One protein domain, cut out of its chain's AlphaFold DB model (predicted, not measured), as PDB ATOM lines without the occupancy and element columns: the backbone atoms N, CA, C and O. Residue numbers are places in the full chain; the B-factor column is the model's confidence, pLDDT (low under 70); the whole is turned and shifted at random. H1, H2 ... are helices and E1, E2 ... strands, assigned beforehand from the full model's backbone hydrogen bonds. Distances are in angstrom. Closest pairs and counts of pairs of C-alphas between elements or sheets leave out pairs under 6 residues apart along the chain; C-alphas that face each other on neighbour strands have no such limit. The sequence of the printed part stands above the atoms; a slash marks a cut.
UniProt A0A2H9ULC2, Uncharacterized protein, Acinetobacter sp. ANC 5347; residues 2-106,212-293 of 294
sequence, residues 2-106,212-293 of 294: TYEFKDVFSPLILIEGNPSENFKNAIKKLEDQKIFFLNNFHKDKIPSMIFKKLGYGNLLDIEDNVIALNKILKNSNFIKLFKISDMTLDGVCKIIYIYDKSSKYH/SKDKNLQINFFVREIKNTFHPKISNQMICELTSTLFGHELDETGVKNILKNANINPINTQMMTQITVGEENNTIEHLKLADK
ATOM      1  N   THR A   2      -3.721 -33.236  22.951       61.72
ATOM      2  CA  THR A   2      -3.541 -32.452  21.706       61.72
ATOM      3  C   THR A   2      -4.786 -31.639  21.334       61.72
ATOM      4  O   THR A   2      -4.651 -30.517  20.866       61.72
ATOM      5  N   TYR A   3      -5.983 -32.187  21.575       60.28
ATOM      6  CA  TYR A   3      -7.259 -31.471  21.426       60.28
ATOM      7  C   TYR A   3      -7.372 -30.312  22.426       60.28
ATOM      8  O   TYR A   3      -7.445 -29.166  22.014       60.28
ATOM      9  N   GLU A   4      -7.190 -30.594  23.716       77.88
ATOM     10  CA  GLU A   4      -7.160 -29.583  24.786       77.88
ATOM     11  C   GLU A   4      -6.145 -28.449  24.530       77.88
ATOM     12  O   GLU A   4      -6.457 -27.280  24.722       77.88
ATOM     13  N   PHE A   5      -4.949 -28.764  24.013       83.69
ATOM     14  CA  PHE A   5      -3.980 -27.748  23.593       83.69
ATOM     15  C   PHE A   5      -4.509 -26.890  22.434       83.69
ATOM     16  O   PHE A   5      -4.389 -25.668  22.470       83.69
ATOM     17  N   LYS A   6      -5.078 -27.509  21.392       83.94
ATOM     18  CA  LYS A   6      -5.630 -26.778  20.241       83.94
ATOM     19  C   LYS A   6      -6.756 -25.835  20.659       83.94
ATOM     20  O   LYS A   6      -6.808 -24.725  20.143       83.94
ATOM     21  N   ASP A   7      -7.589 -26.248  21.605       84.38
ATOM     22  CA  ASP A   7      -8.714 -25.448  22.083       84.38
ATOM     23  C   ASP A   7      -8.223 -24.243  22.901       84.38
ATOM     24  O   ASP A   7      -8.569 -23.099  22.597       84.38
ATOM     25  N   VAL A   8      -7.329 -24.474  23.870       87.44
ATOM     26  CA  VAL A   8      -6.767 -23.428  24.748       87.44
ATOM     27  C   VAL A   8      -5.918 -22.406  23.971       87.44
ATOM     28  O   VAL A   8      -5.927 -21.208  24.271       87.44
ATOM     29  N   PHE A   9      -5.203 -22.852  22.935       87.81
ATOM     30  CA  PHE A   9      -4.335 -22.009  22.101       87.81
ATOM     31  C   PHE A   9      -4.939 -21.669  20.730       87.81
ATOM     32  O   PHE A   9      -4.220 -21.232  19.825       87.81
ATOM     33  N   SER A  10      -6.246 -21.864  20.555       85.56
ATOM     34  CA  SER A  10      -6.982 -21.399  19.376       85.56
ATOM     35  C   SER A  10      -6.867 -19.873  19.222       85.56
ATOM     36  O   SER A  10      -6.610 -19.185  20.212       85.56
ATOM     37  N   PRO A  11      -7.080 -19.295  18.030       82.69
ATOM     38  CA  PRO A  11      -7.264 -17.850  17.893       82.69
ATOM     39  C   PRO A  11      -8.443 -17.348  18.738       82.69
ATOM     40  O   PRO A  11      -9.396 -18.080  19.008       82.69
ATOM     41  N   LEU A  12      -8.375 -16.115  19.235       82.62
ATOM     42  CA  LEU A  12      -9.515 -15.444  19.857       82.62
ATOM     43  C   LEU A  12     -10.333 -14.745  18.766       82.62
ATOM     44  O   LEU A  12      -9.800 -13.902  18.051       82.62
ATOM     45  N   ILE A  13     -11.615 -15.080  18.659       82.38
ATOM     46  CA  ILE A  13     -12.545 -14.405  17.747       82.38
ATOM     47  C   ILE A  13     -13.071 -13.152  18.450       82.38
ATOM     48  O   ILE A  13     -13.589 -13.241  19.566       82.38
ATOM     49  N   LEU A  14     -12.902 -11.993  17.819       80.38
ATOM     50  CA  LEU A  14     -13.345 -10.708  18.346       80.38
ATOM     51  C   LEU A  14     -14.815 -10.456  18.021       80.38
ATOM     52  O   LEU A  14     -15.282 -10.695  16.910       80.38
ATOM     53  N   ILE A  15     -15.528  -9.917  19.003       82.94
ATOM     54  CA  ILE A  15     -16.900  -9.442  18.871       82.94
ATOM     55  C   ILE A  15     -16.844  -8.001  18.361       82.94
ATOM     56  O   ILE A  15     -16.329  -7.107  19.044       82.94
ATOM     57  N   GLU A  16     -17.355  -7.774  17.154       82.81
ATOM     58  CA  GLU A  16     -17.399  -6.451  16.532       82.81
ATOM     59  C   GLU A  16     -18.180  -5.451  17.404       82.81
ATOM     60  O   GLU A  16     -19.199  -5.783  18.011       82.81
ATOM     61  N   GLY A  17     -17.665  -4.225  17.530       82.38
ATOM     62  CA  GLY A  17     -18.289  -3.168  18.334       82.38
ATOM     63  C   GLY A  17     -18.232  -3.357  19.859       82.38
ATOM     64  O   GLY A  17     -18.745  -2.500  20.577       82.38
ATOM     65  N   ASN A  18     -17.598  -4.417  20.385       86.38
ATOM     66  CA  ASN A  18     -17.548  -4.684  21.830       86.38
ATOM     67  C   ASN A  18     -16.112  -4.829  22.391       86.38
ATOM     68  O   ASN A  18     -15.686  -5.922  22.781       86.38
ATOM     69  N   PRO A  19     -15.341  -3.728  22.476       81.56
ATOM     70  CA  PRO A  19     -13.949  -3.766  22.934       81.56
ATOM     71  C   PRO A  19     -13.793  -4.233  24.390       81.56
ATOM     72  O   PRO A  19     -12.810  -4.893  24.720       81.56
ATOM     73  N   SER A  20     -14.765  -3.930  25.259       79.56
ATOM     74  CA  SER A  20     -14.731  -4.322  26.675       79.56
ATOM     75  C   SER A  20     -14.823  -5.839  26.845       79.56
ATOM     76  O   SER A  20     -14.024  -6.440  27.565       79.56
ATOM     77  N   GLU A  21     -15.752  -6.480  26.135       85.00
ATOM     78  CA  GLU A  21     -15.911  -7.933  26.202       85.00
ATOM     79  C   GLU A  21     -14.730  -8.664  25.550       85.00
ATOM     80  O   GLU A  21     -14.222  -9.639  26.102       85.00
ATOM     81  N   ASN A  22     -14.208  -8.134  24.439       82.06
ATOM     82  CA  ASN A  22     -12.992  -8.652  23.808       82.06
ATOM     83  C   ASN A  22     -11.788  -8.635  24.759       82.06
ATOM     84  O   ASN A  22     -11.036  -9.609  24.822       82.06
ATOM     85  N   PHE A  23     -11.629  -7.565  25.539       80.19
ATOM     86  CA  PHE A  23     -10.565  -7.465  26.534       80.19
ATOM     87  C   PHE A  23     -10.716  -8.502  27.658       80.19
ATOM     88  O   PHE A  23      -9.747  -9.185  27.997       80.19
ATOM     89  N   LYS A  24     -11.929  -8.688  28.199       86.25
ATOM     90  CA  LYS A  24     -12.195  -9.725  29.216       86.25
ATOM     91  C   LYS A  24     -11.902 -11.128  28.689       86.25
ATOM     92  O   LYS A  24     -11.251 -11.916  29.372       86.25
ATOM     93  N   ASN A  25     -12.339 -11.424  27.465       86.19
ATOM     94  CA  ASN A  25     -12.102 -12.717  26.829       86.19
ATOM     95  C   ASN A  25     -10.606 -12.974  26.603       86.19
ATOM     96  O   ASN A  25     -10.137 -14.092  26.819       86.19
ATOM     97  N   ALA A  26      -9.842 -11.943  26.234       84.31
ATOM     98  CA  ALA A  26      -8.392 -12.039  26.104       84.31
ATOM     99  C   ALA A  26      -7.708 -12.355  27.444       84.31
ATOM    100  O   ALA A  26      -6.864 -13.249  27.488       84.31
ATOM    101  N   ILE A  27      -8.091 -11.682  28.537       86.50
ATOM    102  CA  ILE A  27      -7.548 -11.965  29.878       86.50
ATOM    103  C   ILE A  27      -7.841 -13.408  30.284       86.50
ATOM    104  O   ILE A  27      -6.914 -14.147  30.611       86.50
ATOM    105  N   LYS A  28      -9.105 -13.833  30.189       89.00
ATOM    106  CA  LYS A  28      -9.513 -15.197  30.538       89.00
ATOM    107  C   LYS A  28      -8.722 -16.242  29.749       89.00
ATOM    108  O   LYS A  28      -8.246 -17.222  30.310       89.00
ATOM    109  N   LYS A  29      -8.497 -16.000  28.456       89.88
ATOM    110  CA  LYS A  29      -7.710 -16.900  27.608       89.88
ATOM    111  C   LYS A  29      -6.254 -17.024  28.065       89.88
ATOM    112  O   LYS A  29      -5.696 -18.119  28.031       89.88
ATOM    113  N   LEU A  30      -5.634 -15.929  28.509       89.56
ATOM    114  CA  LEU A  30      -4.275 -15.950  29.063       89.56
ATOM    115  C   LEU A  30      -4.210 -16.731  30.387       89.56
ATOM    116  O   LEU A  30      -3.234 -17.448  30.628       89.56
ATOM    117  N   GLU A  31      -5.243 -16.625  31.225       90.81
ATOM    118  CA  GLU A  31      -5.376 -17.406  32.462       90.81
ATOM    119  C   GLU A  31      -5.544 -18.902  32.170       90.81
ATOM    120  O   GLU A  31      -4.794 -19.717  32.712       90.81
ATOM    121  N   ASP A  32      -6.446 -19.262  31.254       91.44
ATOM    122  CA  ASP A  32      -6.690 -20.648  30.838       91.44
ATOM    123  C   ASP A  32      -5.410 -21.293  30.279       91.44
ATOM    124  O   ASP A  32      -5.049 -22.416  30.643       91.44
ATOM    125  N   GLN A  33      -4.654 -20.555  29.458       93.12
ATOM    126  CA  GLN A  33      -3.347 -20.983  28.955       93.12
ATOM    127  C   GLN A  33      -2.350 -21.247  30.085       93.12
ATOM    128  O   GLN A  33      -1.662 -22.274  30.088       93.12
ATOM    129  N   LYS A  34      -2.276 -20.347  31.068       93.75
ATOM    130  CA  LYS A  34      -1.392 -20.501  32.226       93.75
ATOM    131  C   LYS A  34      -1.770 -21.715  33.075       93.75
ATOM    132  O   LYS A  34      -0.879 -22.476  33.458       93.75
ATOM    133  N   ILE A  35      -3.059 -21.923  33.338       93.56
ATOM    134  CA  ILE A  35      -3.574 -23.087  34.074       93.56
ATOM    135  C   ILE A  35      -3.228 -24.375  33.325       93.56
ATOM    136  O   ILE A  35      -2.657 -25.296  33.913       93.56
ATOM    137  N   PHE A  36      -3.503 -24.420  32.018       94.31
ATOM    138  CA  PHE A  36      -3.158 -25.561  31.178       94.31
ATOM    139  C   PHE A  36      -1.664 -25.878  31.265       94.31
ATOM    140  O   PHE A  36      -1.290 -27.030  31.488       94.31
ATOM    141  N   PHE A  37      -0.800 -24.870  31.134       94.06
ATOM    142  CA  PHE A  37       0.641 -25.065  31.222       94.06
ATOM    143  C   PHE A  37       1.069 -25.615  32.580       94.06
ATOM    144  O   PHE A  37       1.767 -26.623  32.615       94.06
ATOM    145  N   LEU A  38       0.620 -25.011  33.685       93.94
ATOM    146  CA  LEU A  38       0.950 -25.450  35.046       93.94
ATOM    147  C   LEU A  38       0.562 -26.915  35.305       93.94
ATOM    148  O   LEU A  38       1.269 -27.613  36.026       93.94
ATOM    149  N   ASN A  39      -0.510 -27.398  34.678       92.94
ATOM    150  CA  ASN A  39      -0.956 -28.787  34.805       92.94
ATOM    151  C   ASN A  39      -0.203 -29.769  33.887       92.94
ATOM    152  O   ASN A  39      -0.299 -30.984  34.070       92.94
ATOM    153  N   ASN A  40       0.514 -29.275  32.873       92.81
ATOM    154  CA  ASN A  40       1.018 -30.106  31.776       92.81
ATOM    155  C   ASN A  40       2.505 -29.908  31.435       92.81
ATOM    156  O   ASN A  40       3.017 -30.655  30.606       92.81
ATOM    157  N   PHE A  41       3.224 -28.964  32.050       91.62
ATOM    158  CA  PHE A  41       4.606 -28.633  31.665       91.62
ATOM    159  C   PHE A  41       5.616 -29.774  31.874       91.62
ATOM    160  O   PHE A  41       6.659 -29.782  31.229       91.62
ATOM    161  N   HIS A  42       5.307 -30.744  32.741       88.38
ATOM    162  CA  HIS A  42       6.116 -31.952  32.946       88.38
ATOM    163  C   HIS A  42       6.025 -32.958  31.795       88.38
ATOM    164  O   HIS A  42       6.820 -33.891  31.734       88.38
ATOM    165  N   LYS A  43       5.018 -32.825  30.925       87.00
ATOM    166  CA  LYS A  43       4.782 -33.762  29.831       87.00
ATOM    167  C   LYS A  43       5.689 -33.420  28.662       87.00
ATOM    168  O   LYS A  43       5.776 -32.256  28.253       87.00
ATOM    169  N   ASP A  44       6.298 -34.450  28.086       74.94
ATOM    170  CA  ASP A  44       7.156 -34.306  26.918       74.94
ATOM    171  C   ASP A  44       6.437 -33.520  25.813       74.94
ATOM    172  O   ASP A  44       5.271 -33.763  25.499       74.94
ATOM    173  N   LYS A  45       7.165 -32.573  25.213       86.81
ATOM    174  CA  LYS A  45       6.748 -31.687  24.109       86.81
ATOM    175  C   LYS A  45       5.852 -30.498  24.468       86.81
ATOM    176  O   LYS A  45       5.887 -29.538  23.698       86.81
ATOM    177  N   ILE A  46       5.124 -30.474  25.589       90.88
ATOM    178  CA  ILE A  46       4.215 -29.347  25.901       90.88
ATOM    179  C   ILE A  46       4.947 -27.993  25.942       90.88
ATOM    180  O   ILE A  46       4.520 -27.088  25.219       90.88
ATOM    181  N   PRO A  47       6.078 -27.834  26.663       91.69
ATOM    182  CA  PRO A  47       6.837 -26.585  26.624       91.69
ATOM    183  C   PRO A  47       7.261 -26.195  25.200       91.69
ATOM    184  O   PRO A  47       7.083 -25.051  24.793       91.69
ATOM    185  N   SER A  48       7.723 -27.161  24.395       91.81
ATOM    186  CA  SER A  48       8.140 -26.895  23.011       91.81
ATOM    187  C   SER A  48       6.993 -26.453  22.098       91.81
ATOM    188  O   SER A  48       7.172 -25.568  21.263       91.81
ATOM    189  N   MET A  49       5.799 -27.026  22.276       92.44
ATOM    190  CA  MET A  49       4.606 -26.640  21.525       92.44
ATOM    191  C   MET A  49       4.181 -25.214  21.867       92.44
ATOM    192  O   MET A  49       3.832 -24.461  20.964       92.44
ATOM    193  N   ILE A  50       4.259 -24.826  23.143       91.88
ATOM    194  CA  ILE A  50       3.940 -23.466  23.598       91.88
ATOM    195  C   ILE A  50       4.930 -22.459  23.022       91.88
ATOM    196  O   ILE A  50       4.502 -21.462  22.448       91.88
ATOM    197  N   PHE A  51       6.235 -22.732  23.098       92.88
ATOM    198  CA  PHE A  51       7.252 -21.846  22.521       92.88
ATOM    199  C   PHE A  51       7.033 -21.651  21.021       92.88
ATOM    200  O   PHE A  51       7.024 -20.518  20.550       92.88
ATOM    201  N   LYS A  52       6.782 -22.730  20.267       90.62
ATOM    202  CA  LYS A  52       6.452 -22.632  18.836       90.62
ATOM    203  C   LYS A  52       5.185 -21.815  18.604       90.62
ATOM    204  O   LYS A  52       5.193 -20.915  17.772       90.62
ATOM    205  N   LYS A  53       4.123 -22.092  19.365       88.25
ATOM    206  CA  LYS A  53       2.839 -21.400  19.234       88.25
ATOM    207  C   LYS A  53       2.947 -19.912  19.564       88.25
ATOM    208  O   LYS A  53       2.238 -19.135  18.959       88.25
ATOM    209  N   LEU A  54       3.838 -19.500  20.463       87.31
ATOM    210  CA  LEU A  54       4.057 -18.091  20.813       87.31
ATOM    211  C   LEU A  54       5.147 -17.404  19.963       87.31
ATOM    212  O   LEU A  54       5.521 -16.267  20.245       87.31
ATOM    213  N   GLY A  55       5.674 -18.071  18.929       85.94
ATOM    214  CA  GLY A  55       6.689 -17.495  18.038       85.94
ATOM    215  C   GLY A  55       8.107 -17.451  18.624       85.94
ATOM    216  O   GLY A  55       8.933 -16.661  18.178       85.94
ATOM    217  N   TYR A  56       8.399 -18.293  19.615       88.44
ATOM    218  CA  TYR A  56       9.711 -18.450  20.257       88.44
ATOM    219  C   TYR A  56      10.352 -19.819  19.975       88.44
ATOM    220  O   TYR A  56      11.298 -20.206  20.657       88.44
ATOM    221  N   GLY A  57       9.846 -20.568  18.987       89.50
ATOM    222  CA  GLY A  57      10.312 -21.924  18.672       89.50
ATOM    223  C   GLY A  57      11.831 -22.020  18.508       89.50
ATOM    224  O   GLY A  57      12.444 -22.890  19.116       89.50
ATOM    225  N   ASN A  58      12.424 -21.059  17.795       91.12
ATOM    226  CA  ASN A  58      13.857 -21.029  17.490       91.12
ATOM    227  C   ASN A  58      14.749 -20.918  18.738       91.12
ATOM    228  O   ASN A  58      15.912 -21.301  18.696       91.12
ATOM    229  N   LEU A  59      14.230 -20.412  19.868       91.69
ATOM    230  CA  LEU A  59      15.002 -20.383  21.115       91.69
ATOM    231  C   LEU A  59      15.318 -21.788  21.622       91.69
ATOM    232  O   LEU A  59      16.323 -21.964  22.299       91.69
ATOM    233  N   LEU A  60      14.471 -22.769  21.302       94.06
ATOM    234  CA  LEU A  60      14.635 -24.156  21.729       94.06
ATOM    235  C   LEU A  60      15.503 -24.988  20.778       94.06
ATOM    236  O   LEU A  60      15.768 -26.146  21.084       94.06
ATOM    237  N   ASP A  61      15.970 -24.409  19.670       93.56
ATOM    238  CA  ASP A  61      16.996 -25.029  18.821       93.56
ATOM    239  C   ASP A  61      18.398 -24.895  19.452       93.56
ATOM    240  O   ASP A  61      19.349 -25.548  19.025       93.56
ATOM    241  N   ILE A  62      18.529 -24.058  20.488       93.19
ATOM    242  CA  ILE A  62      19.761 -23.814  21.238       93.19
ATOM    243  C   ILE A  62      19.753 -24.682  22.501       93.19
ATOM    244  O   ILE A  62      18.906 -24.513  23.381       93.19
ATOM    245  N   GLU A  63      20.716 -25.599  22.610       95.19
ATOM    246  CA  GLU A  63      20.782 -26.589  23.697       95.19
ATOM    247  C   GLU A  63      20.804 -25.943  25.093       95.19
ATOM    248  O   GLU A  63      20.030 -26.337  25.972       95.19
ATOM    249  N   ASP A  64      21.604 -24.892  25.282       94.81
ATOM    250  CA  ASP A  64      21.698 -24.164  26.555       94.81
ATOM    251  C   ASP A  64      20.343 -23.591  27.004       94.81
ATOM    252  O   ASP A  64      20.005 -23.637  28.189       94.81
ATOM    253  N   ASN A  65      19.521 -23.116  26.063       96.19
ATOM    254  CA  ASN A  65      18.191 -22.580  26.357       96.19
ATOM    255  C   ASN A  65      17.213 -23.685  26.772       96.19
ATOM    256  O   ASN A  65      16.392 -23.484  27.670       96.19
ATOM    257  N   VAL A  66      17.319 -24.873  26.169       96.00
ATOM    258  CA  VAL A  66      16.535 -26.050  26.575       96.00
ATOM    259  C   VAL A  66      16.926 -26.490  27.987       96.00
ATOM    260  O   VAL A  66      16.055 -26.765  28.818       96.00
ATOM    261  N   ILE A  67      18.225 -26.508  28.298       96.00
ATOM    262  CA  ILE A  67      18.733 -26.816  29.642       96.00
ATOM    263  C   ILE A  67      18.232 -25.780  30.658       96.00
ATOM    264  O   ILE A  67      17.737 -26.157  31.724       96.00
ATOM    265  N   ALA A  68      18.319 -24.489  30.333       96.62
ATOM    266  CA  ALA A  68      17.838 -23.394  31.170       96.62
ATOM    267  C   ALA A  68      16.334 -23.501  31.457       96.62
ATOM    268  O   ALA A  68      15.922 -23.449  32.619       96.62
ATOM    269  N   LEU A  69      15.519 -23.741  30.424       96.62
ATOM    270  CA  LEU A  69      14.085 -23.969  30.574       96.62
ATOM    271  C   LEU A  69      13.811 -25.154  31.501       96.62
ATOM    272  O   LEU A  69      13.039 -25.029  32.447       96.62
ATOM    273  N   ASN A  70      14.497 -26.279  31.300       95.25
ATOM    274  CA  ASN A  70      14.335 -27.452  32.154       95.25
ATOM    275  C   ASN A  70      14.702 -27.175  33.621       95.25
ATOM    276  O   ASN A  70      14.017 -27.672  34.515       95.25
ATOM    277  N   LYS A  71      15.745 -26.379  33.890       96.31
ATOM    278  CA  LYS A  71      16.100 -25.962  35.258       96.31
ATOM    279  C   LYS A  71      14.995 -25.114  35.891       96.31
ATOM    280  O   LYS A  71      14.601 -25.393  37.022       96.31
ATOM    281  N   ILE A  72      14.458 -24.136  35.158       95.81
ATOM    282  CA  ILE A  72      13.349 -23.286  35.618       95.81
ATOM    283  C   ILE A  72      12.114 -24.132  35.940       95.81
ATOM    284  O   ILE A  72      11.541 -24.001  37.019       95.81
ATOM    285  N   LEU A  73      11.720 -25.033  35.036       94.88
ATOM    286  CA  LEU A  73      10.519 -25.855  35.208       94.88
ATOM    287  C   LEU A  73      10.651 -26.882  36.338       94.88
ATOM    288  O   LEU A  73       9.656 -27.243  36.960       94.88
ATOM    289  N   LYS A  74      11.870 -27.335  36.650       94.38
ATOM    290  CA  LYS A  74      12.137 -28.210  37.803       94.38
ATOM    291  C   LYS A  74      12.203 -27.451  39.134       94.38
ATOM    292  O   LYS A  74      12.146 -28.087  40.186       94.38
ATOM    293  N   ASN A  75      12.301 -26.120  39.126       94.88
ATOM    294  CA  ASN A  75      12.357 -25.328  40.351       94.88
ATOM    295  C   ASN A  75      10.949 -25.095  40.932       94.88
ATOM    296  O   ASN A  75      10.173 -24.265  40.454       94.88
ATOM    297  N   SER A  76      10.638 -25.784  42.034       94.19
ATOM    298  CA  SER A  76       9.332 -25.666  42.697       94.19
ATOM    299  C   SER A  76       9.027 -24.271  43.264       94.19
ATOM    300  O   SER A  76       7.859 -23.878  43.284       94.19
ATOM    301  N   ASN A  77      10.034 -23.501  43.686       95.06
ATOM    302  CA  ASN A  77       9.847 -22.131  44.175       95.06
ATOM    303  C   ASN A  77       9.462 -21.198  43.028       95.06
ATOM    304  O   ASN A  77       8.494 -20.449  43.157       95.06
ATOM    305  N   PHE A  78      10.141 -21.309  41.882       94.94
ATOM    306  CA  PHE A  78       9.750 -20.577  40.679       94.94
ATOM    307  C   PHE A  78       8.309 -20.905  40.274       94.94
ATOM    308  O   PHE A  78       7.524 -19.991  40.045       94.94
ATOM    309  N   ILE A  79       7.925 -22.188  40.240       95.62
ATOM    310  CA  ILE A  79       6.560 -22.595  39.863       95.62
ATOM    311  C   ILE A  79       5.510 -22.028  40.831       95.62
ATOM    312  O   ILE A  79       4.471 -21.534  40.385       95.62
ATOM    313  N   LYS A  80       5.779 -22.037  42.146       95.06
ATOM    314  CA  LYS A  80       4.897 -21.426  43.156       95.06
ATOM    315  C   LYS A  80       4.733 -19.923  42.929       95.06
ATOM    316  O   LYS A  80       3.601 -19.444  42.913       95.06
ATOM    317  N   LEU A  81       5.835 -19.201  42.718       94.31
ATOM    318  CA  LEU A  81       5.821 -17.759  42.450       94.31
ATOM    319  C   LEU A  81       5.112 -17.441  41.131       94.31
ATOM    320  O   LEU A  81       4.261 -16.555  41.078       94.31
ATOM    321  N   PHE A  82       5.398 -18.205  40.076       93.50
ATOM    322  CA  PHE A  82       4.763 -18.031  38.779       93.50
ATOM    323  C   PHE A  82       3.248 -18.188  38.885       93.50
ATOM    324  O   PHE A  82       2.525 -17.324  38.387       93.50
ATOM    325  N   LYS A  83       2.767 -19.225  39.582       93.56
ATOM    326  CA  LYS A  83       1.335 -19.496  39.768       93.56
ATOM    327  C   LYS A  83       0.565 -18.299  40.332       93.56
ATOM    328  O   LYS A  83      -0.529 -18.037  39.845       93.56
ATOM    329  N   ILE A  84       1.131 -17.582  41.302       91.81
ATOM    330  CA  ILE A  84       0.471 -16.445  41.971       91.81
ATOM    331  C   ILE A  84       0.779 -15.076  41.342       91.81
ATOM    332  O   ILE A  84       0.178 -14.084  41.735       91.81
ATOM    333  N   SER A  85       1.726 -15.002  40.403       89.81
ATOM    334  CA  SER A  85       2.094 -13.754  39.717       89.81
ATOM    335  C   SER A  85       1.143 -13.398  38.567       89.81
ATOM    336  O   SER A  85       0.524 -14.286  37.982       89.81
ATOM    337  N   ASP A  86       1.148 -12.137  38.127       87.56
ATOM    338  CA  ASP A  86       0.461 -11.684  36.900       87.56
ATOM    339  C   ASP A  86       1.216 -12.053  35.606       87.56
ATOM    340  O   ASP A  86       0.859 -11.629  34.504       87.56
ATOM    341  N   MET A  87       2.307 -12.819  35.710       88.00
ATOM    342  CA  MET A  87       3.086 -13.232  34.549       88.00
ATOM    343  C   MET A  87       2.312 -14.269  33.721       88.00
ATOM    344  O   MET A  87       1.752 -15.228  34.264       88.00
ATOM    345  N   THR A  88       2.317 -14.093  32.400       90.88
ATOM    346  CA  THR A  88       1.724 -15.010  31.413       90.88
ATOM    347  C   THR A  88       2.773 -15.986  30.862       90.88
ATOM    348  O   THR A  88       3.957 -15.904  31.199       90.88
ATOM    349  N   LEU A  89       2.368 -16.911  29.984       91.88
ATOM    350  CA  LEU A  89       3.299 -17.835  29.316       91.88
ATOM    351  C   LEU A  89       4.306 -17.142  28.393       91.88
ATOM    352  O   LEU A  89       5.436 -17.613  28.269       91.88
ATOM    353  N   ASP A  90       3.926 -16.009  27.798       89.50
ATOM    354  CA  ASP A  90       4.861 -15.148  27.064       89.50
ATOM    355  C   ASP A  90       6.022 -14.720  27.973       89.50
ATOM    356  O   ASP A  90       7.177 -14.736  27.556       89.50
ATOM    357  N   GLY A  91       5.750 -14.467  29.259       90.62
ATOM    358  CA  GLY A  91       6.791 -14.148  30.230       90.62
ATOM    359  C   GLY A  91       7.794 -15.278  30.459       90.62
ATOM    360  O   GLY A  91       8.992 -15.023  30.525       90.62
ATOM    361  N   VAL A  92       7.350 -16.537  30.482       93.44
ATOM    362  CA  VAL A  92       8.272 -17.688  30.566       93.44
ATOM    363  C   VAL A  92       9.163 -17.765  29.321       93.44
ATOM    364  O   VAL A  92      10.370 -17.975  29.443       93.44
ATOM    365  N   CYS A  93       8.600 -17.533  28.132       93.56
ATOM    366  CA  CYS A  93       9.368 -17.502  26.884       93.56
ATOM    367  C   CYS A  93      10.398 -16.362  26.886       93.56
ATOM    368  O   CYS A  93      11.558 -16.563  26.524       93.56
ATOM    369  N   LYS A  94       9.999 -15.182  27.366       92.69
ATOM    370  CA  LYS A  94      10.866 -14.006  27.495       92.69
ATOM    371  C   LYS A  94      11.996 -14.188  28.499       92.69
ATOM    372  O   LYS A  94      13.089 -13.695  28.253       92.69
ATOM    373  N   ILE A  95      11.787 -14.923  29.591       95.12
ATOM    374  CA  ILE A  95      12.880 -15.261  30.516       95.12
ATOM    375  C   ILE A  95      13.981 -16.036  29.780       95.12
ATOM    376  O   ILE A  95      15.156 -15.712  29.937       95.12
ATOM    377  N   ILE A  96      13.614 -17.014  28.943       96.56
ATOM    378  CA  ILE A  96      14.582 -17.765  28.127       96.56
ATOM    379  C   ILE A  96      15.226 -16.878  27.065       96.56
ATOM    380  O   ILE A  96      16.434 -16.945  26.870       96.56
ATOM    381  N   TYR A  97      14.453 -16.002  26.423       94.31
ATOM    382  CA  TYR A  97      15.003 -15.014  25.495       94.31
ATOM    383  C   TYR A  97      16.060 -14.122  26.165       94.31
ATOM    384  O   TYR A  97      17.152 -13.946  25.638       94.31
ATOM    385  N   ILE A  98      15.775 -13.590  27.354       93.19
ATOM    386  CA  ILE A  98      16.709 -12.732  28.095       93.19
ATOM    387  C   ILE A  98      17.927 -13.533  28.562       93.19
ATOM    388  O   ILE A  98      19.048 -13.025  28.524       93.19
ATOM    389  N   TYR A  99      17.737 -14.794  28.957       95.31
ATOM    390  CA  TYR A  99      18.842 -15.699  29.262       95.31
ATOM    391  C   TYR A  99      19.770 -15.892  28.050       95.31
ATOM    392  O   TYR A  99      20.977 -15.689  28.182       95.31
ATOM    393  N   ASP A 100      19.226 -16.157  26.862       93.19
ATOM    394  CA  ASP A 100      19.986 -16.254  25.607       93.19
ATOM    395  C   ASP A 100      20.789 -14.969  25.320       93.19
ATOM    396  O   ASP A 100      21.998 -14.998  25.052       93.19
ATOM    397  N   LYS A 101      20.145 -13.807  25.487       89.88
ATOM    398  CA  LYS A 101      20.783 -12.486  25.348       89.88
ATOM    399  C   LYS A 101      21.802 -12.178  26.442       89.88
ATOM    400  O   LYS A 101      22.688 -11.357  26.227       89.88
ATOM    401  N   SER A 102      21.751 -12.860  27.581       89.69
ATOM    402  CA  SER A 102      22.765 -12.736  28.631       89.69
ATOM    403  C   SER A 102      24.040 -13.538  28.345       89.69
ATOM    404  O   SER A 102      25.015 -13.413  29.084       89.69
ATOM    405  N   SER A 103      24.076 -14.331  27.267       89.56
ATOM    406  CA  SER A 103      25.249 -15.121  26.889       89.56
ATOM    407  C   SER A 103      26.503 -14.262  26.685       89.56
ATOM    408  O   SER A 103      26.460 -13.113  26.233       89.56
ATOM    409  N   LYS A 104      27.678 -14.855  26.955       88.25
ATOM    410  CA  LYS A 104      28.981 -14.203  26.708       88.25
ATOM    411  C   LYS A 104      29.106 -13.703  25.272       88.25
ATOM    412  O   LYS A 104      29.645 -12.623  25.051       88.25
ATOM    413  N   TYR A 105      28.622 -14.492  24.313       87.12
ATOM    414  CA  TYR A 105      28.654 -14.138  22.901       87.12
ATOM    415  C   TYR A 105      27.874 -12.847  22.636       87.12
ATOM    416  O   TYR A 105      28.431 -11.896  22.083       87.12
ATOM    417  N   HIS A 106      26.621 -12.773  23.098       87.44
ATOM    418  CA  HIS A 106      25.789 -11.593  22.892       87.44
ATOM    419  C   HIS A 106      26.376 -10.360  23.586       87.44
ATOM    420  O   HIS A 106      26.550  -9.321  22.948       87.44
ATOM    421  N   SER A 212      30.172   0.944  34.261       65.12
ATOM    422  CA  SER A 212      31.631   1.110  34.101       65.12
ATOM    423  C   SER A 212      32.511   0.229  35.009       65.12
ATOM    424  O   SER A 212      33.723   0.165  34.810       65.12
ATOM    425  N   LYS A 213      31.928  -0.471  35.993       68.56
ATOM    426  CA  LYS A 213      32.619  -1.384  36.924       68.56
ATOM    427  C   LYS A 213      31.849  -2.684  37.196       68.56
ATOM    428  O   LYS A 213      32.071  -3.317  38.230       68.56
ATOM    429  N   ASP A 214      30.937  -3.084  36.306       72.88
ATOM    430  CA  ASP A 214      30.142  -4.299  36.510       72.88
ATOM    431  C   ASP A 214      31.028  -5.552  36.585       72.88
ATOM    432  O   ASP A 214      31.641  -5.986  35.605       72.88
ATOM    433  N   LYS A 215      31.042  -6.176  37.765       73.00
ATOM    434  CA  LYS A 215      31.459  -7.570  37.940       73.00
ATOM    435  C   LYS A 215      30.252  -8.457  37.615       73.00
ATOM    436  O   LYS A 215      29.129  -8.073  37.915       73.00
ATOM    437  N   ASN A 216      30.470  -9.630  37.021       85.44
ATOM    438  CA  ASN A 216      29.403 -10.570  36.627       85.44
ATOM    439  C   ASN A 216      28.408 -10.013  35.591       85.44
ATOM    440  O   ASN A 216      27.195 -10.115  35.753       85.44
ATOM    441  N   LEU A 217      28.933  -9.480  34.482       87.19
ATOM    442  CA  LEU A 217      28.153  -8.851  33.404       87.19
ATOM    443  C   LEU A 217      26.935  -9.656  32.933       87.19
ATOM    444  O   LEU A 217      25.902  -9.057  32.676       87.19
ATOM    445  N   GLN A 218      27.036 -10.985  32.841       90.44
ATOM    446  CA  GLN A 218      25.916 -11.840  32.420       90.44
ATOM    447  C   GLN A 218      24.735 -11.752  33.389       90.44
ATOM    448  O   GLN A 218      23.610 -11.504  32.968       90.44
ATOM    449  N   ILE A 219      25.005 -11.890  34.690       91.50
ATOM    450  CA  ILE A 219      23.982 -11.843  35.739       91.50
ATOM    451  C   ILE A 219      23.403 -10.436  35.836       91.50
ATOM    452  O   ILE A 219      22.187 -10.275  35.870       91.50
ATOM    453  N   ASN A 220      24.255  -9.408  35.829       89.69
ATOM    454  CA  ASN A 220      23.787  -8.028  35.955       89.69
ATOM    455  C   ASN A 220      22.931  -7.622  34.751       89.69
ATOM    456  O   ASN A 220      21.886  -7.002  34.935       89.69
ATOM    457  N   PHE A 221      23.337  -8.019  33.539       88.88
ATOM    458  CA  PHE A 221      22.544  -7.837  32.326       88.88
ATOM    459  C   PHE A 221      21.203  -8.572  32.436       88.88
ATOM    460  O   PHE A 221      20.158  -7.946  32.298       88.88
ATOM    461  N   PHE A 222      21.218  -9.864  32.782       92.44
ATOM    462  CA  PHE A 222      20.003 -10.661  32.956       92.44
ATOM    463  C   PHE A 222      19.029 -10.020  33.956       92.44
ATOM    464  O   PHE A 222      17.861  -9.827  33.641       92.44
ATOM    465  N   VAL A 223      19.501  -9.628  35.142       91.62
ATOM    466  CA  VAL A 223      18.673  -9.009  36.191       91.62
ATOM    467  C   VAL A 223      18.036  -7.700  35.721       91.62
ATOM    468  O   VAL A 223      16.849  -7.476  35.971       91.62
ATOM    469  N   ARG A 224      18.801  -6.836  35.041       87.12
ATOM    470  CA  ARG A 224      18.295  -5.560  34.511       87.12
ATOM    471  C   ARG A 224      17.245  -5.789  33.433       87.12
ATOM    472  O   ARG A 224      16.153  -5.242  33.542       87.12
ATOM    473  N   GLU A 225      17.530  -6.658  32.470       86.19
ATOM    474  CA  GLU A 225      16.612  -6.948  31.370       86.19
ATOM    475  C   GLU A 225      15.330  -7.627  31.850       86.19
ATOM    476  O   GLU A 225      14.241  -7.261  31.413       86.19
ATOM    477  N   ILE A 226      15.422  -8.543  32.818       90.31
ATOM    478  CA  ILE A 226      14.247  -9.120  33.477       90.31
ATOM    479  C   ILE A 226      13.424  -8.019  34.149       90.31
ATOM    480  O   ILE A 226      12.206  -7.965  33.976       90.31
ATOM    481  N   LYS A 227      14.057  -7.112  34.903       87.31
ATOM    482  CA  LYS A 227      13.311  -6.043  35.572       87.31
ATOM    483  C   LYS A 227      12.658  -5.100  34.565       87.31
ATOM    484  O   LYS A 227      11.480  -4.811  34.733       87.31
ATOM    485  N   ASN A 228      13.374  -4.678  33.526       81.56
ATOM    486  CA  ASN A 228      12.862  -3.800  32.472       81.56
ATOM    487  C   ASN A 228      11.696  -4.454  31.714       81.56
ATOM    488  O   ASN A 228      10.661  -3.827  31.499       81.56
ATOM    489  N   THR A 229      11.821  -5.745  31.398       81.94
ATOM    490  CA  THR A 229      10.825  -6.511  30.627       81.94
ATOM    491  C   THR A 229       9.560  -6.837  31.415       81.94
ATOM    492  O   THR A 229       8.526  -7.150  30.831       81.94
ATOM    493  N   PHE A 230       9.602  -6.793  32.743       83.00
ATOM    494  CA  PHE A 230       8.455  -7.180  33.560       83.00
ATOM    495  C   PHE A 230       8.091  -6.148  34.619       83.00
ATOM    496  O   PHE A 230       7.323  -6.475  35.515       83.00
ATOM    497  N   HIS A 231       8.600  -4.918  34.575       75.88
ATOM    498  CA  HIS A 231       8.202  -3.899  35.543       75.88
ATOM    499  C   HIS A 231       6.715  -3.523  35.362       75.88
ATOM    500  O   HIS A 231       6.297  -3.281  34.230       75.88
ATOM    501  N   PRO A 232       5.890  -3.441  36.430       68.94
ATOM    502  CA  PRO A 232       6.137  -3.815  37.833       68.94
ATOM    503  C   PRO A 232       5.743  -5.269  38.194       68.94
ATOM    504  O   PRO A 232       5.832  -5.655  39.354       68.94
ATOM    505  N   LYS A 233       5.315  -6.076  37.217       78.25
ATOM    506  CA  LYS A 233       4.755  -7.437  37.335       78.25
ATOM    507  C   LYS A 233       5.686  -8.511  37.922       78.25
ATOM    508  O   LYS A 233       5.179  -9.531  38.383       78.25
ATOM    509  N   ILE A 234       7.014  -8.330  37.906       85.12
ATOM    510  CA  ILE A 234       7.958  -9.294  38.508       85.12
ATOM    511  C   ILE A 234       8.517  -8.823  39.858       85.12
ATOM    512  O   ILE A 234       9.077  -7.723  39.997       85.12
ATOM    513  N   SER A 235       8.402  -9.698  40.859       89.50
ATOM    514  CA  SER A 235       8.967  -9.482  42.192       89.50
ATOM    515  C   SER A 235      10.481  -9.702  42.197       89.50
ATOM    516  O   SER A 235      11.015 -10.494  41.420       89.50
ATOM    517  N   ASN A 236      11.189  -9.027  43.105       90.75
ATOM    518  CA  ASN A 236      12.629  -9.245  43.257       90.75
ATOM    519  C   ASN A 236      12.929 -10.676  43.721       90.75
ATOM    520  O   ASN A 236      13.877 -11.266  43.223       90.75
ATOM    521  N   GLN A 237      12.077 -11.263  44.566       92.12
ATOM    522  CA  GLN A 237      12.173 -12.669  44.954       92.12
ATOM    523  C   GLN A 237      12.199 -13.614  43.742       92.12
ATOM    524  O   GLN A 237      13.005 -14.535  43.694       92.12
ATOM    525  N   MET A 238      11.361 -13.371  42.730       93.00
ATOM    526  CA  MET A 238      11.358 -14.185  41.513       93.00
ATOM    527  C   MET A 238      12.641 -14.000  40.690       93.00
ATOM    528  O   MET A 238      13.141 -14.965  40.118       93.00
ATOM    529  N   ILE A 239      13.207 -12.789  40.669       93.94
ATOM    530  CA  ILE A 239      14.504 -12.505  40.030       93.94
ATOM    531  C   ILE A 239      15.643 -13.243  40.744       93.94
ATOM    532  O   ILE A 239      16.486 -13.843  40.073       93.94
ATOM    533  N   CYS A 240      15.663 -13.222  42.080       93.94
ATOM    534  CA  CYS A 240      16.623 -13.977  42.885       93.94
ATOM    535  C   CYS A 240      16.572 -15.462  42.518       93.94
ATOM    536  O   CYS A 240      17.592 -16.058  42.177       93.94
ATOM    537  N   GLU A 241      15.365 -16.025  42.467       94.81
ATOM    538  CA  GLU A 241      15.172 -17.447  42.207       94.81
ATOM    539  C   GLU A 241      15.580 -17.858  40.794       94.81
ATOM    540  O   GLU A 241      16.228 -18.890  40.604       94.81
ATOM    541  N   LEU A 242      15.270 -17.026  39.798       95.62
ATOM    542  CA  LEU A 242      15.744 -17.214  38.430       95.62
ATOM    543  C   LEU A 242      17.271 -17.157  38.348       95.62
ATOM    544  O   LEU A 242      17.879 -18.004  37.696       95.62
ATOM    545  N   THR A 243      17.892 -16.198  39.036       94.94
ATOM    546  CA  THR A 243      19.348 -16.018  39.018       94.94
ATOM    547  C   THR A 243      20.061 -17.226  39.622       94.94
ATOM    548  O   THR A 243      20.936 -17.814  38.978       94.94
ATOM    549  N   SER A 244      19.621 -17.664  40.803       93.81
ATOM    550  CA  SER A 244      20.136 -18.862  41.472       93.81
ATOM    551  C   SER A 244      19.961 -20.108  40.603       93.81
ATOM    552  O   SER A 244      20.893 -20.895  40.442       93.81
ATOM    553  N   THR A 245      18.796 -20.263  39.967       95.12
ATOM    554  CA  THR A 245      18.475 -21.432  39.131       95.12
ATOM    555  C   THR A 245      19.318 -21.508  37.862       95.12
ATOM    556  O   THR A 245      19.783 -22.583  37.483       95.12
ATOM    557  N   LEU A 246      19.490 -20.382  37.172       95.31
ATOM    558  CA  LEU A 246      20.111 -20.350  35.849       95.31
ATOM    559  C   LEU A 246      21.634 -20.273  35.919       95.31
ATOM    560  O   LEU A 246      22.315 -20.945  35.141       95.31
ATOM    561  N   PHE A 247      22.163 -19.496  36.864       93.38
ATOM    562  CA  PHE A 247      23.591 -19.191  36.947       93.38
ATOM    563  C   PHE A 247      24.300 -19.889  38.111       93.38
ATOM    564  O   PHE A 247      25.519 -19.779  38.212       93.38
ATOM    565  N   GLY A 248      23.572 -20.599  38.985       87.88
ATOM    566  CA  GLY A 248      24.152 -21.197  40.194       87.88
ATOM    567  C   GLY A 248      24.737 -20.145  41.141       87.88
ATOM    568  O   GLY A 248      25.689 -20.426  41.863       87.88
ATOM    569  N   HIS A 249      24.218 -18.917  41.075       83.75
ATOM    570  CA  HIS A 249      24.715 -17.772  41.820       83.75
ATOM    571  C   HIS A 249      23.635 -17.280  42.770       83.75
ATOM    572  O   HIS A 249      22.594 -16.803  42.320       83.75
ATOM    573  N   GLU A 250      23.893 -17.386  44.071       81.56
ATOM    574  CA  GLU A 250      22.988 -16.847  45.077       81.56
ATOM    575  C   GLU A 250      22.971 -15.321  44.993       81.56
ATOM    576  O   GLU A 250      23.997 -14.652  45.129       81.56
ATOM    577  N   LEU A 251      21.780 -14.779  44.752       88.38
ATOM    578  CA  LEU A 251      21.516 -13.351  44.727       88.38
ATOM    579  C   LEU A 251      20.332 -13.074  45.648       88.38
ATOM    580  O   LEU A 251      19.256 -13.636  45.459       88.38
ATOM    581  N   ASP A 252      20.521 -12.213  46.643       88.56
ATOM    582  CA  ASP A 252      19.450 -11.770  47.529       88.56
ATOM    583  C   ASP A 252      18.771 -10.499  46.987       88.56
ATOM    584  O   ASP A 252      19.206  -9.879  46.009       88.56
ATOM    585  N   GLU A 253      17.680 -10.070  47.625       88.62
ATOM    586  CA  GLU A 253      16.972  -8.865  47.181       88.62
ATOM    587  C   GLU A 253      17.834  -7.600  47.260       88.62
ATOM    588  O   GLU A 253      17.629  -6.665  46.478       88.62
ATOM    589  N   THR A 254      18.779  -7.548  48.201       88.44
ATOM    590  CA  THR A 254      19.730  -6.439  48.330       88.44
ATOM    591  C   THR A 254      20.643  -6.388  47.113       88.44
ATOM    592  O   THR A 254      20.811  -5.323  46.516       88.44
ATOM    593  N   GLY A 255      21.165  -7.538  46.688       87.81
ATOM    594  CA  GLY A 255      21.943  -7.711  45.471       87.81
ATOM    595  C   GLY A 255      21.174  -7.271  44.229       87.81
ATOM    596  O   GLY A 255      21.682  -6.451  43.463       87.81
ATOM    597  N   VAL A 256      19.918  -7.709  44.072       88.25
ATOM    598  CA  VAL A 256      19.044  -7.247  42.974       88.25
ATOM    599  C   VAL A 256      18.897  -5.725  43.002       88.25
ATOM    600  O   VAL A 256      19.130  -5.060  41.992       88.25
ATOM    601  N   LYS A 257      18.565  -5.135  44.158       87.56
ATOM    602  CA  LYS A 257      18.415  -3.675  44.296       87.56
ATOM    603  C   LYS A 257      19.706  -2.933  43.943       87.56
ATOM    604  O   LYS A 257      19.636  -1.891  43.298       87.56
ATOM    605  N   ASN A 258      20.868  -3.460  44.321       86.44
ATOM    606  CA  ASN A 258      22.162  -2.859  44.001       86.44
ATOM    607  C   ASN A 258      22.472  -2.917  42.498       86.44
ATOM    608  O   ASN A 258      22.920  -1.919  41.935       86.44
ATOM    609  N   ILE A 259      22.183  -4.039  41.829       86.94
ATOM    610  CA  ILE A 259      22.343  -4.170  40.370       86.94
ATOM    611  C   ILE A 259      21.474  -3.145  39.629       86.94
ATOM    612  O   ILE A 259      21.935  -2.541  38.656       86.94
ATOM    613  N   LEU A 260      20.240  -2.940  40.100       83.88
ATOM    614  CA  LEU A 260      19.283  -2.002  39.506       83.88
ATOM    615  C   LEU A 260      19.641  -0.536  39.786       83.88
ATOM    616  O   LEU A 260      19.513   0.292  38.895       83.88
ATOM    617  N   LYS A 261      20.134  -0.205  40.989       78.62
ATOM    618  CA  LYS A 261      20.605   1.154  41.325       78.62
ATOM    619  C   LYS A 261      21.821   1.583  40.506       78.62
ATOM    620  O   LYS A 261      21.969   2.762  40.220       78.62
ATOM    621  N   ASN A 262      22.682   0.630  40.158       67.50
ATOM    622  CA  ASN A 262      23.885   0.873  39.366       67.50
ATOM    623  C   ASN A 262      23.633   0.793  37.851       67.50
ATOM    624  O   ASN A 262      24.590   0.844  37.080       67.50
ATOM    625  N   ALA A 263      22.385   0.610  37.412       61.91
ATOM    626  CA  ALA A 263      22.045   0.674  35.999       61.91
ATOM    627  C   ALA A 263      22.144   2.123  35.501       61.91
ATOM    628  O   ALA A 263      21.804   3.060  36.227       61.91
ATOM    629  N   ASN A 264      22.579   2.309  34.252       54.59
ATOM    630  CA  ASN A 264      22.372   3.584  33.576       54.59
ATOM    631  C   ASN A 264      20.860   3.863  33.573       54.59
ATOM    632  O   ASN A 264      20.071   3.004  33.188       54.59
ATOM    633  N   ILE A 265      20.459   5.044  34.050       47.84
ATOM    634  CA  ILE A 265      19.048   5.433  34.264       47.84
ATOM    635  C   ILE A 265      18.286   5.541  32.932       47.84
ATOM    636  O   ILE A 265      17.066   5.663  32.921       47.84
ATOM    637  N   ASN A 266      18.991   5.469  31.804       46.38
ATOM    638  CA  ASN A 266      18.383   5.415  30.490       46.38
ATOM    639  C   ASN A 266      17.905   3.977  30.253       46.38
ATOM    640  O   ASN A 266      18.746   3.103  30.028       46.38
ATOM    641  N   PRO A 267      16.591   3.697  30.336       39.66
ATOM    642  CA  PRO A 267      16.094   2.390  29.956       39.66
ATOM    643  C   PRO A 267      16.566   2.123  28.527       39.66
ATOM    644  O   PRO A 267      16.400   2.970  27.645       39.66
ATOM    645  N   ILE A 268      17.127   0.935  28.280       43.34
ATOM    646  CA  ILE A 268      17.038   0.371  26.935       43.34
ATOM    647  C   ILE A 268      15.556   0.482  26.603       43.34
ATOM    648  O   ILE A 268      14.721   0.051  27.396       43.34
ATOM    649  N   ASN A 269      15.248   1.199  25.529       35.84
ATOM    650  CA  ASN A 269      13.920   1.674  25.167       35.84
ATOM    651  C   ASN A 269      12.973   0.512  24.796       35.84
ATOM    652  O   ASN A 269      12.310   0.549  23.775       35.84
ATOM    653  N   THR A 270      12.846  -0.531  25.614       39.72
ATOM    654  CA  THR A 270      11.754  -1.499  25.553       39.72
ATOM    655  C   THR A 270      10.498  -0.846  26.127       39.72
ATOM    656  O   THR A 270       9.957  -1.268  27.149       39.72
ATOM    657  N   GLN A 271      10.012   0.216  25.475       33.00
ATOM    658  CA  GLN A 271       8.585   0.505  25.536       33.00
ATOM    659  C   GLN A 271       7.890  -0.727  24.958       33.00
ATOM    660  O   GLN A 271       8.075  -1.060  23.791       33.00
ATOM    661  N   MET A 272       7.142  -1.451  25.789       36.16
ATOM    662  CA  MET A 272       6.376  -2.597  25.315       36.16
ATOM    663  C   MET A 272       5.220  -2.102  24.456       36.16
ATOM    664  O   MET A 272       4.375  -1.343  24.931       36.16
ATOM    665  N   MET A 273       5.147  -2.575  23.218       32.91
ATOM    666  CA  MET A 273       3.904  -2.556  22.459       32.91
ATOM    667  C   MET A 273       3.273  -3.938  22.550       32.91
ATOM    668  O   MET A 273       3.931  -4.945  22.323       32.91
ATOM    669  N   THR A 274       1.987  -4.028  22.870       36.81
ATOM    670  CA  THR A 274       1.262  -5.288  22.682       36.81
ATOM    671  C   THR A 274       1.123  -5.517  21.177       36.81
ATOM    672  O   THR A 274       0.357  -4.823  20.515       36.81
ATOM    673  N   GLN A 275       1.878  -6.463  20.624       39.97
ATOM    674  CA  GLN A 275       1.728  -6.904  19.246       39.97
ATOM    675  C   GLN A 275       0.625  -7.958  19.198       39.97
ATOM    676  O   GLN A 275       0.749  -9.071  19.718       39.97
ATOM    677  N   ILE A 276      -0.483  -7.559  18.588       47.47
ATOM    678  CA  ILE A 276      -1.617  -8.416  18.282       47.47
ATOM    679  C   ILE A 276      -1.395  -8.917  16.858       47.47
ATOM    680  O   ILE A 276      -1.374  -8.118  15.926       47.47
ATOM    681  N   THR A 277      -1.187 -10.222  16.685       50.22
ATOM    682  CA  THR A 277      -1.200 -10.816  15.340       50.22
ATOM    683  C   THR A 277      -2.652 -11.067  14.965       50.22
ATOM    684  O   THR A 277      -3.323 -11.851  15.640       50.22
ATOM    685  N   VAL A 278      -3.138 -10.354  13.951       44.75
ATOM    686  CA  VAL A 278      -4.488 -10.526  13.402       44.75
ATOM    687  C   VAL A 278      -4.411 -11.568  12.286       44.75
ATOM    688  O   VAL A 278      -3.499 -11.489  11.464       44.75
ATOM    689  N   GLY A 279      -5.305 -12.559  12.291       43.12
ATOM    690  CA  GLY A 279      -5.368 -13.570  11.230       43.12
ATOM    691  C   GLY A 279      -5.829 -12.979   9.893       43.12
ATOM    692  O   GLY A 279      -6.310 -11.848   9.844       43.12
ATOM    693  N   GLU A 280      -5.711 -13.749   8.805       44.34
ATOM    694  CA  GLU A 280      -6.125 -13.331   7.447       44.34
ATOM    695  C   GLU A 280      -7.609 -12.904   7.367       44.34
ATOM    696  O   GLU A 280      -7.989 -12.116   6.502       44.34
ATOM    697  N   GLU A 281      -8.443 -13.367   8.304       46.78
ATOM    698  CA  GLU A 281      -9.805 -12.877   8.521       46.78
ATOM    699  C   GLU A 281      -9.811 -11.749   9.572       46.78
ATOM    700  O   GLU A 281      -9.456 -11.975  10.734       46.78
ATOM    701  N   ASN A 282     -10.280 -10.557   9.170       47.09
ATOM    702  CA  ASN A 282     -10.218  -9.253   9.871       47.09
ATOM    703  C   ASN A 282     -10.733  -9.181  11.334       47.09
ATOM    704  O   ASN A 282     -10.698  -8.106  11.925       47.09
ATOM    705  N   ASN A 283     -11.168 -10.285  11.951       55.75
ATOM    706  CA  ASN A 283     -11.758 -10.334  13.295       55.75
ATOM    707  C   ASN A 283     -11.129 -11.394  14.225       55.75
ATOM    708  O   ASN A 283     -11.731 -11.758  15.237       55.75
ATOM    709  N   THR A 284      -9.935 -11.914  13.923       47.44
ATOM    710  CA  THR A 284      -9.285 -12.949  14.753       47.44
ATOM    711  C   THR A 284      -7.937 -12.492  15.302       47.44
ATOM    712  O   THR A 284      -7.116 -11.958  14.571       47.44
ATOM    713  N   ILE A 285      -7.687 -12.711  16.598       57.56
ATOM    714  CA  ILE A 285      -6.366 -12.548  17.220       57.56
ATOM    715  C   ILE A 285      -5.729 -13.924  17.359       57.56
ATOM    716  O   ILE A 285      -6.165 -14.739  18.176       57.56
ATOM    717  N   GLU A 286      -4.672 -14.184  16.600       57.19
ATOM    718  CA  GLU A 286      -3.939 -15.448  16.672       57.19
ATOM    719  C   GLU A 286      -3.044 -15.502  17.908       57.19
ATOM    720  O   GLU A 286      -3.001 -16.517  18.609       57.19
ATOM    721  N   HIS A 287      -2.363 -14.386  18.194       58.22
ATOM    722  CA  HIS A 287      -1.362 -14.275  19.248       58.22
ATOM    723  C   HIS A 287      -1.359 -12.882  19.886       58.22
ATOM    724  O   HIS A 287      -1.336 -11.866  19.191       58.22
ATOM    725  N   LEU A 288      -1.332 -12.851  21.222       45.53
ATOM    726  CA  LEU A 288      -1.017 -11.672  22.030       45.53
ATOM    727  C   LEU A 288       0.427 -11.808  22.506       45.53
ATOM    728  O   LEU A 288       0.720 -12.626  23.380       45.53
ATOM    729  N   LYS A 289       1.326 -11.021  21.920       43.28
ATOM    730  CA  LYS A 289       2.730 -10.941  22.322       43.28
ATOM    731  C   LYS A 289       3.015  -9.533  22.825       43.28
ATOM    732  O   LYS A 289       2.552  -8.561  22.243       43.28
ATOM    733  N   LEU A 290       3.793  -9.393  23.889       39.69
ATOM    734  CA  LEU A 290       4.389  -8.099  24.220       39.69
ATOM    735  C   LEU A 290       5.642  -7.948  23.341       39.69
ATOM    736  O   LEU A 290       6.612  -8.674  23.545       39.69
ATOM    737  N   ALA A 291       5.622  -7.066  22.351       33.59
ATOM    738  CA  ALA A 291       6.742  -6.777  21.462       33.59
ATOM    739  C   ALA A 291       7.558  -5.568  21.931       33.59
ATOM    740  O   ALA A 291       7.041  -4.658  22.585       33.59
ATOM    741  N   ASP A 292       8.833  -5.570  21.560       32.12
ATOM    742  CA  ASP A 292       9.732  -4.443  21.772       32.12
ATOM    743  C   ASP A 292       9.424  -3.353  20.737       32.12
ATOM    744  O   ASP A 292       9.224  -3.641  19.553       32.12
ATOM    745  N   LYS A 293       9.380  -2.093  21.171       32.25
ATOM    746  CA  LYS A 293       9.461  -0.949  20.263       32.25
ATOM    747  C   LYS A 293      10.936  -0.805  19.869       32.25
ATOM    748  O   LYS A 293      11.754  -0.482  20.725       32.25
TER     749      LYS A 293
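Overview. This is residues 2 to 106 and 212 to 293 of the 294 residues of an uncharacterized protein of Acinetobacter sp. ANC 5347 (UniProt A0A2H9ULC2). A compact body of crossed helices is built round H7, which runs through its middle; H4, H5 and H8 pack on H7, H9 packs on H5 and H8, and H6 and H10 pack on H9. Long H2, with H1 folded back along it, covers one end, and a loosely attached hairpin, E1 and E2, runs from near H8 and H7 to residues 12 to 13. The printed part has 187 residues, with ten named helices followed by two named strands; the class is mostly helix, and the sheet, E1 - E2, is antiparallel. The radius of gyration of the C-alphas is 17.4 A, compact, and the spans are 54 by 37 by 30 A.

Along the chain. H1, residues 2 to 8, begins at C-alpha 2 (-3.541, -32.452, 21.706). H2, residues 19 to 40, is 31.6 A long. H3 is residues 46 to 53, H4 57 to 61, H5 63 to 74 with 16.6 A, and H6 76 to 84. H7, residues 89 to 101, begins at (3.299, -17.835, 29.316) and is 18.7 A long. H8 is residues 217 to 230, 19.8 A; H9 is 236 to 247, 16.1 A; H10 is 253 to 261. E1, residues 272 to 278, is 18.0 A long; E2, residues 284 to 292, is 22.0 A long, bends by 54 degrees at residue 287 and ends at (9.732, -4.443, 21.772).

Arrangement. H1 and H2 form a helical hairpin, C-alphas of Val 8 and Gln 33 closest at 5.9 A. H2 and H3 only just touch, with 3 pairs of C-alphas within 8 A, and only at the corner, Asn 40 to Ile 46, 6.7 A. H3 touches H4, Phe 51 to Gly 57, 4.9 A. H7 touches H2 at Leu 89 and Lys 34, 6.1 A, H5 at Ile 96 and Asn 65, 6.3 A, and H8 at Ile 98 and Phe 222, 6.2 A, the last at a shallow tilt of 27 degrees, opposite ways. H9 touches H6, Glu 241 to Phe 78, 6.4 A, and is about perpendicular to H10, 87 degrees. N 275 and O 289 of the strands are within hydrogen-bond range, 2.7 A. In H4 0 of 1 O i to N i+4 pairs and 2 of 2 O i to N i+3 pairs are within range; in the other helices every O i to N i+4 pair is.

Size, cuts and confidence. The C-alphas of Glu 16 and Lys 213, the two farthest apart, are 54.3 A apart. Residues 107 to 211 are not printed, and C-alphas 106 and 212 are 17.9 A apart across the cut. Of the links printed whole, none is long. Mean pLDDT of the printed part is 81.1; residues 2 to 3, 212 to 213, 232 and 262 to 293 are under 70.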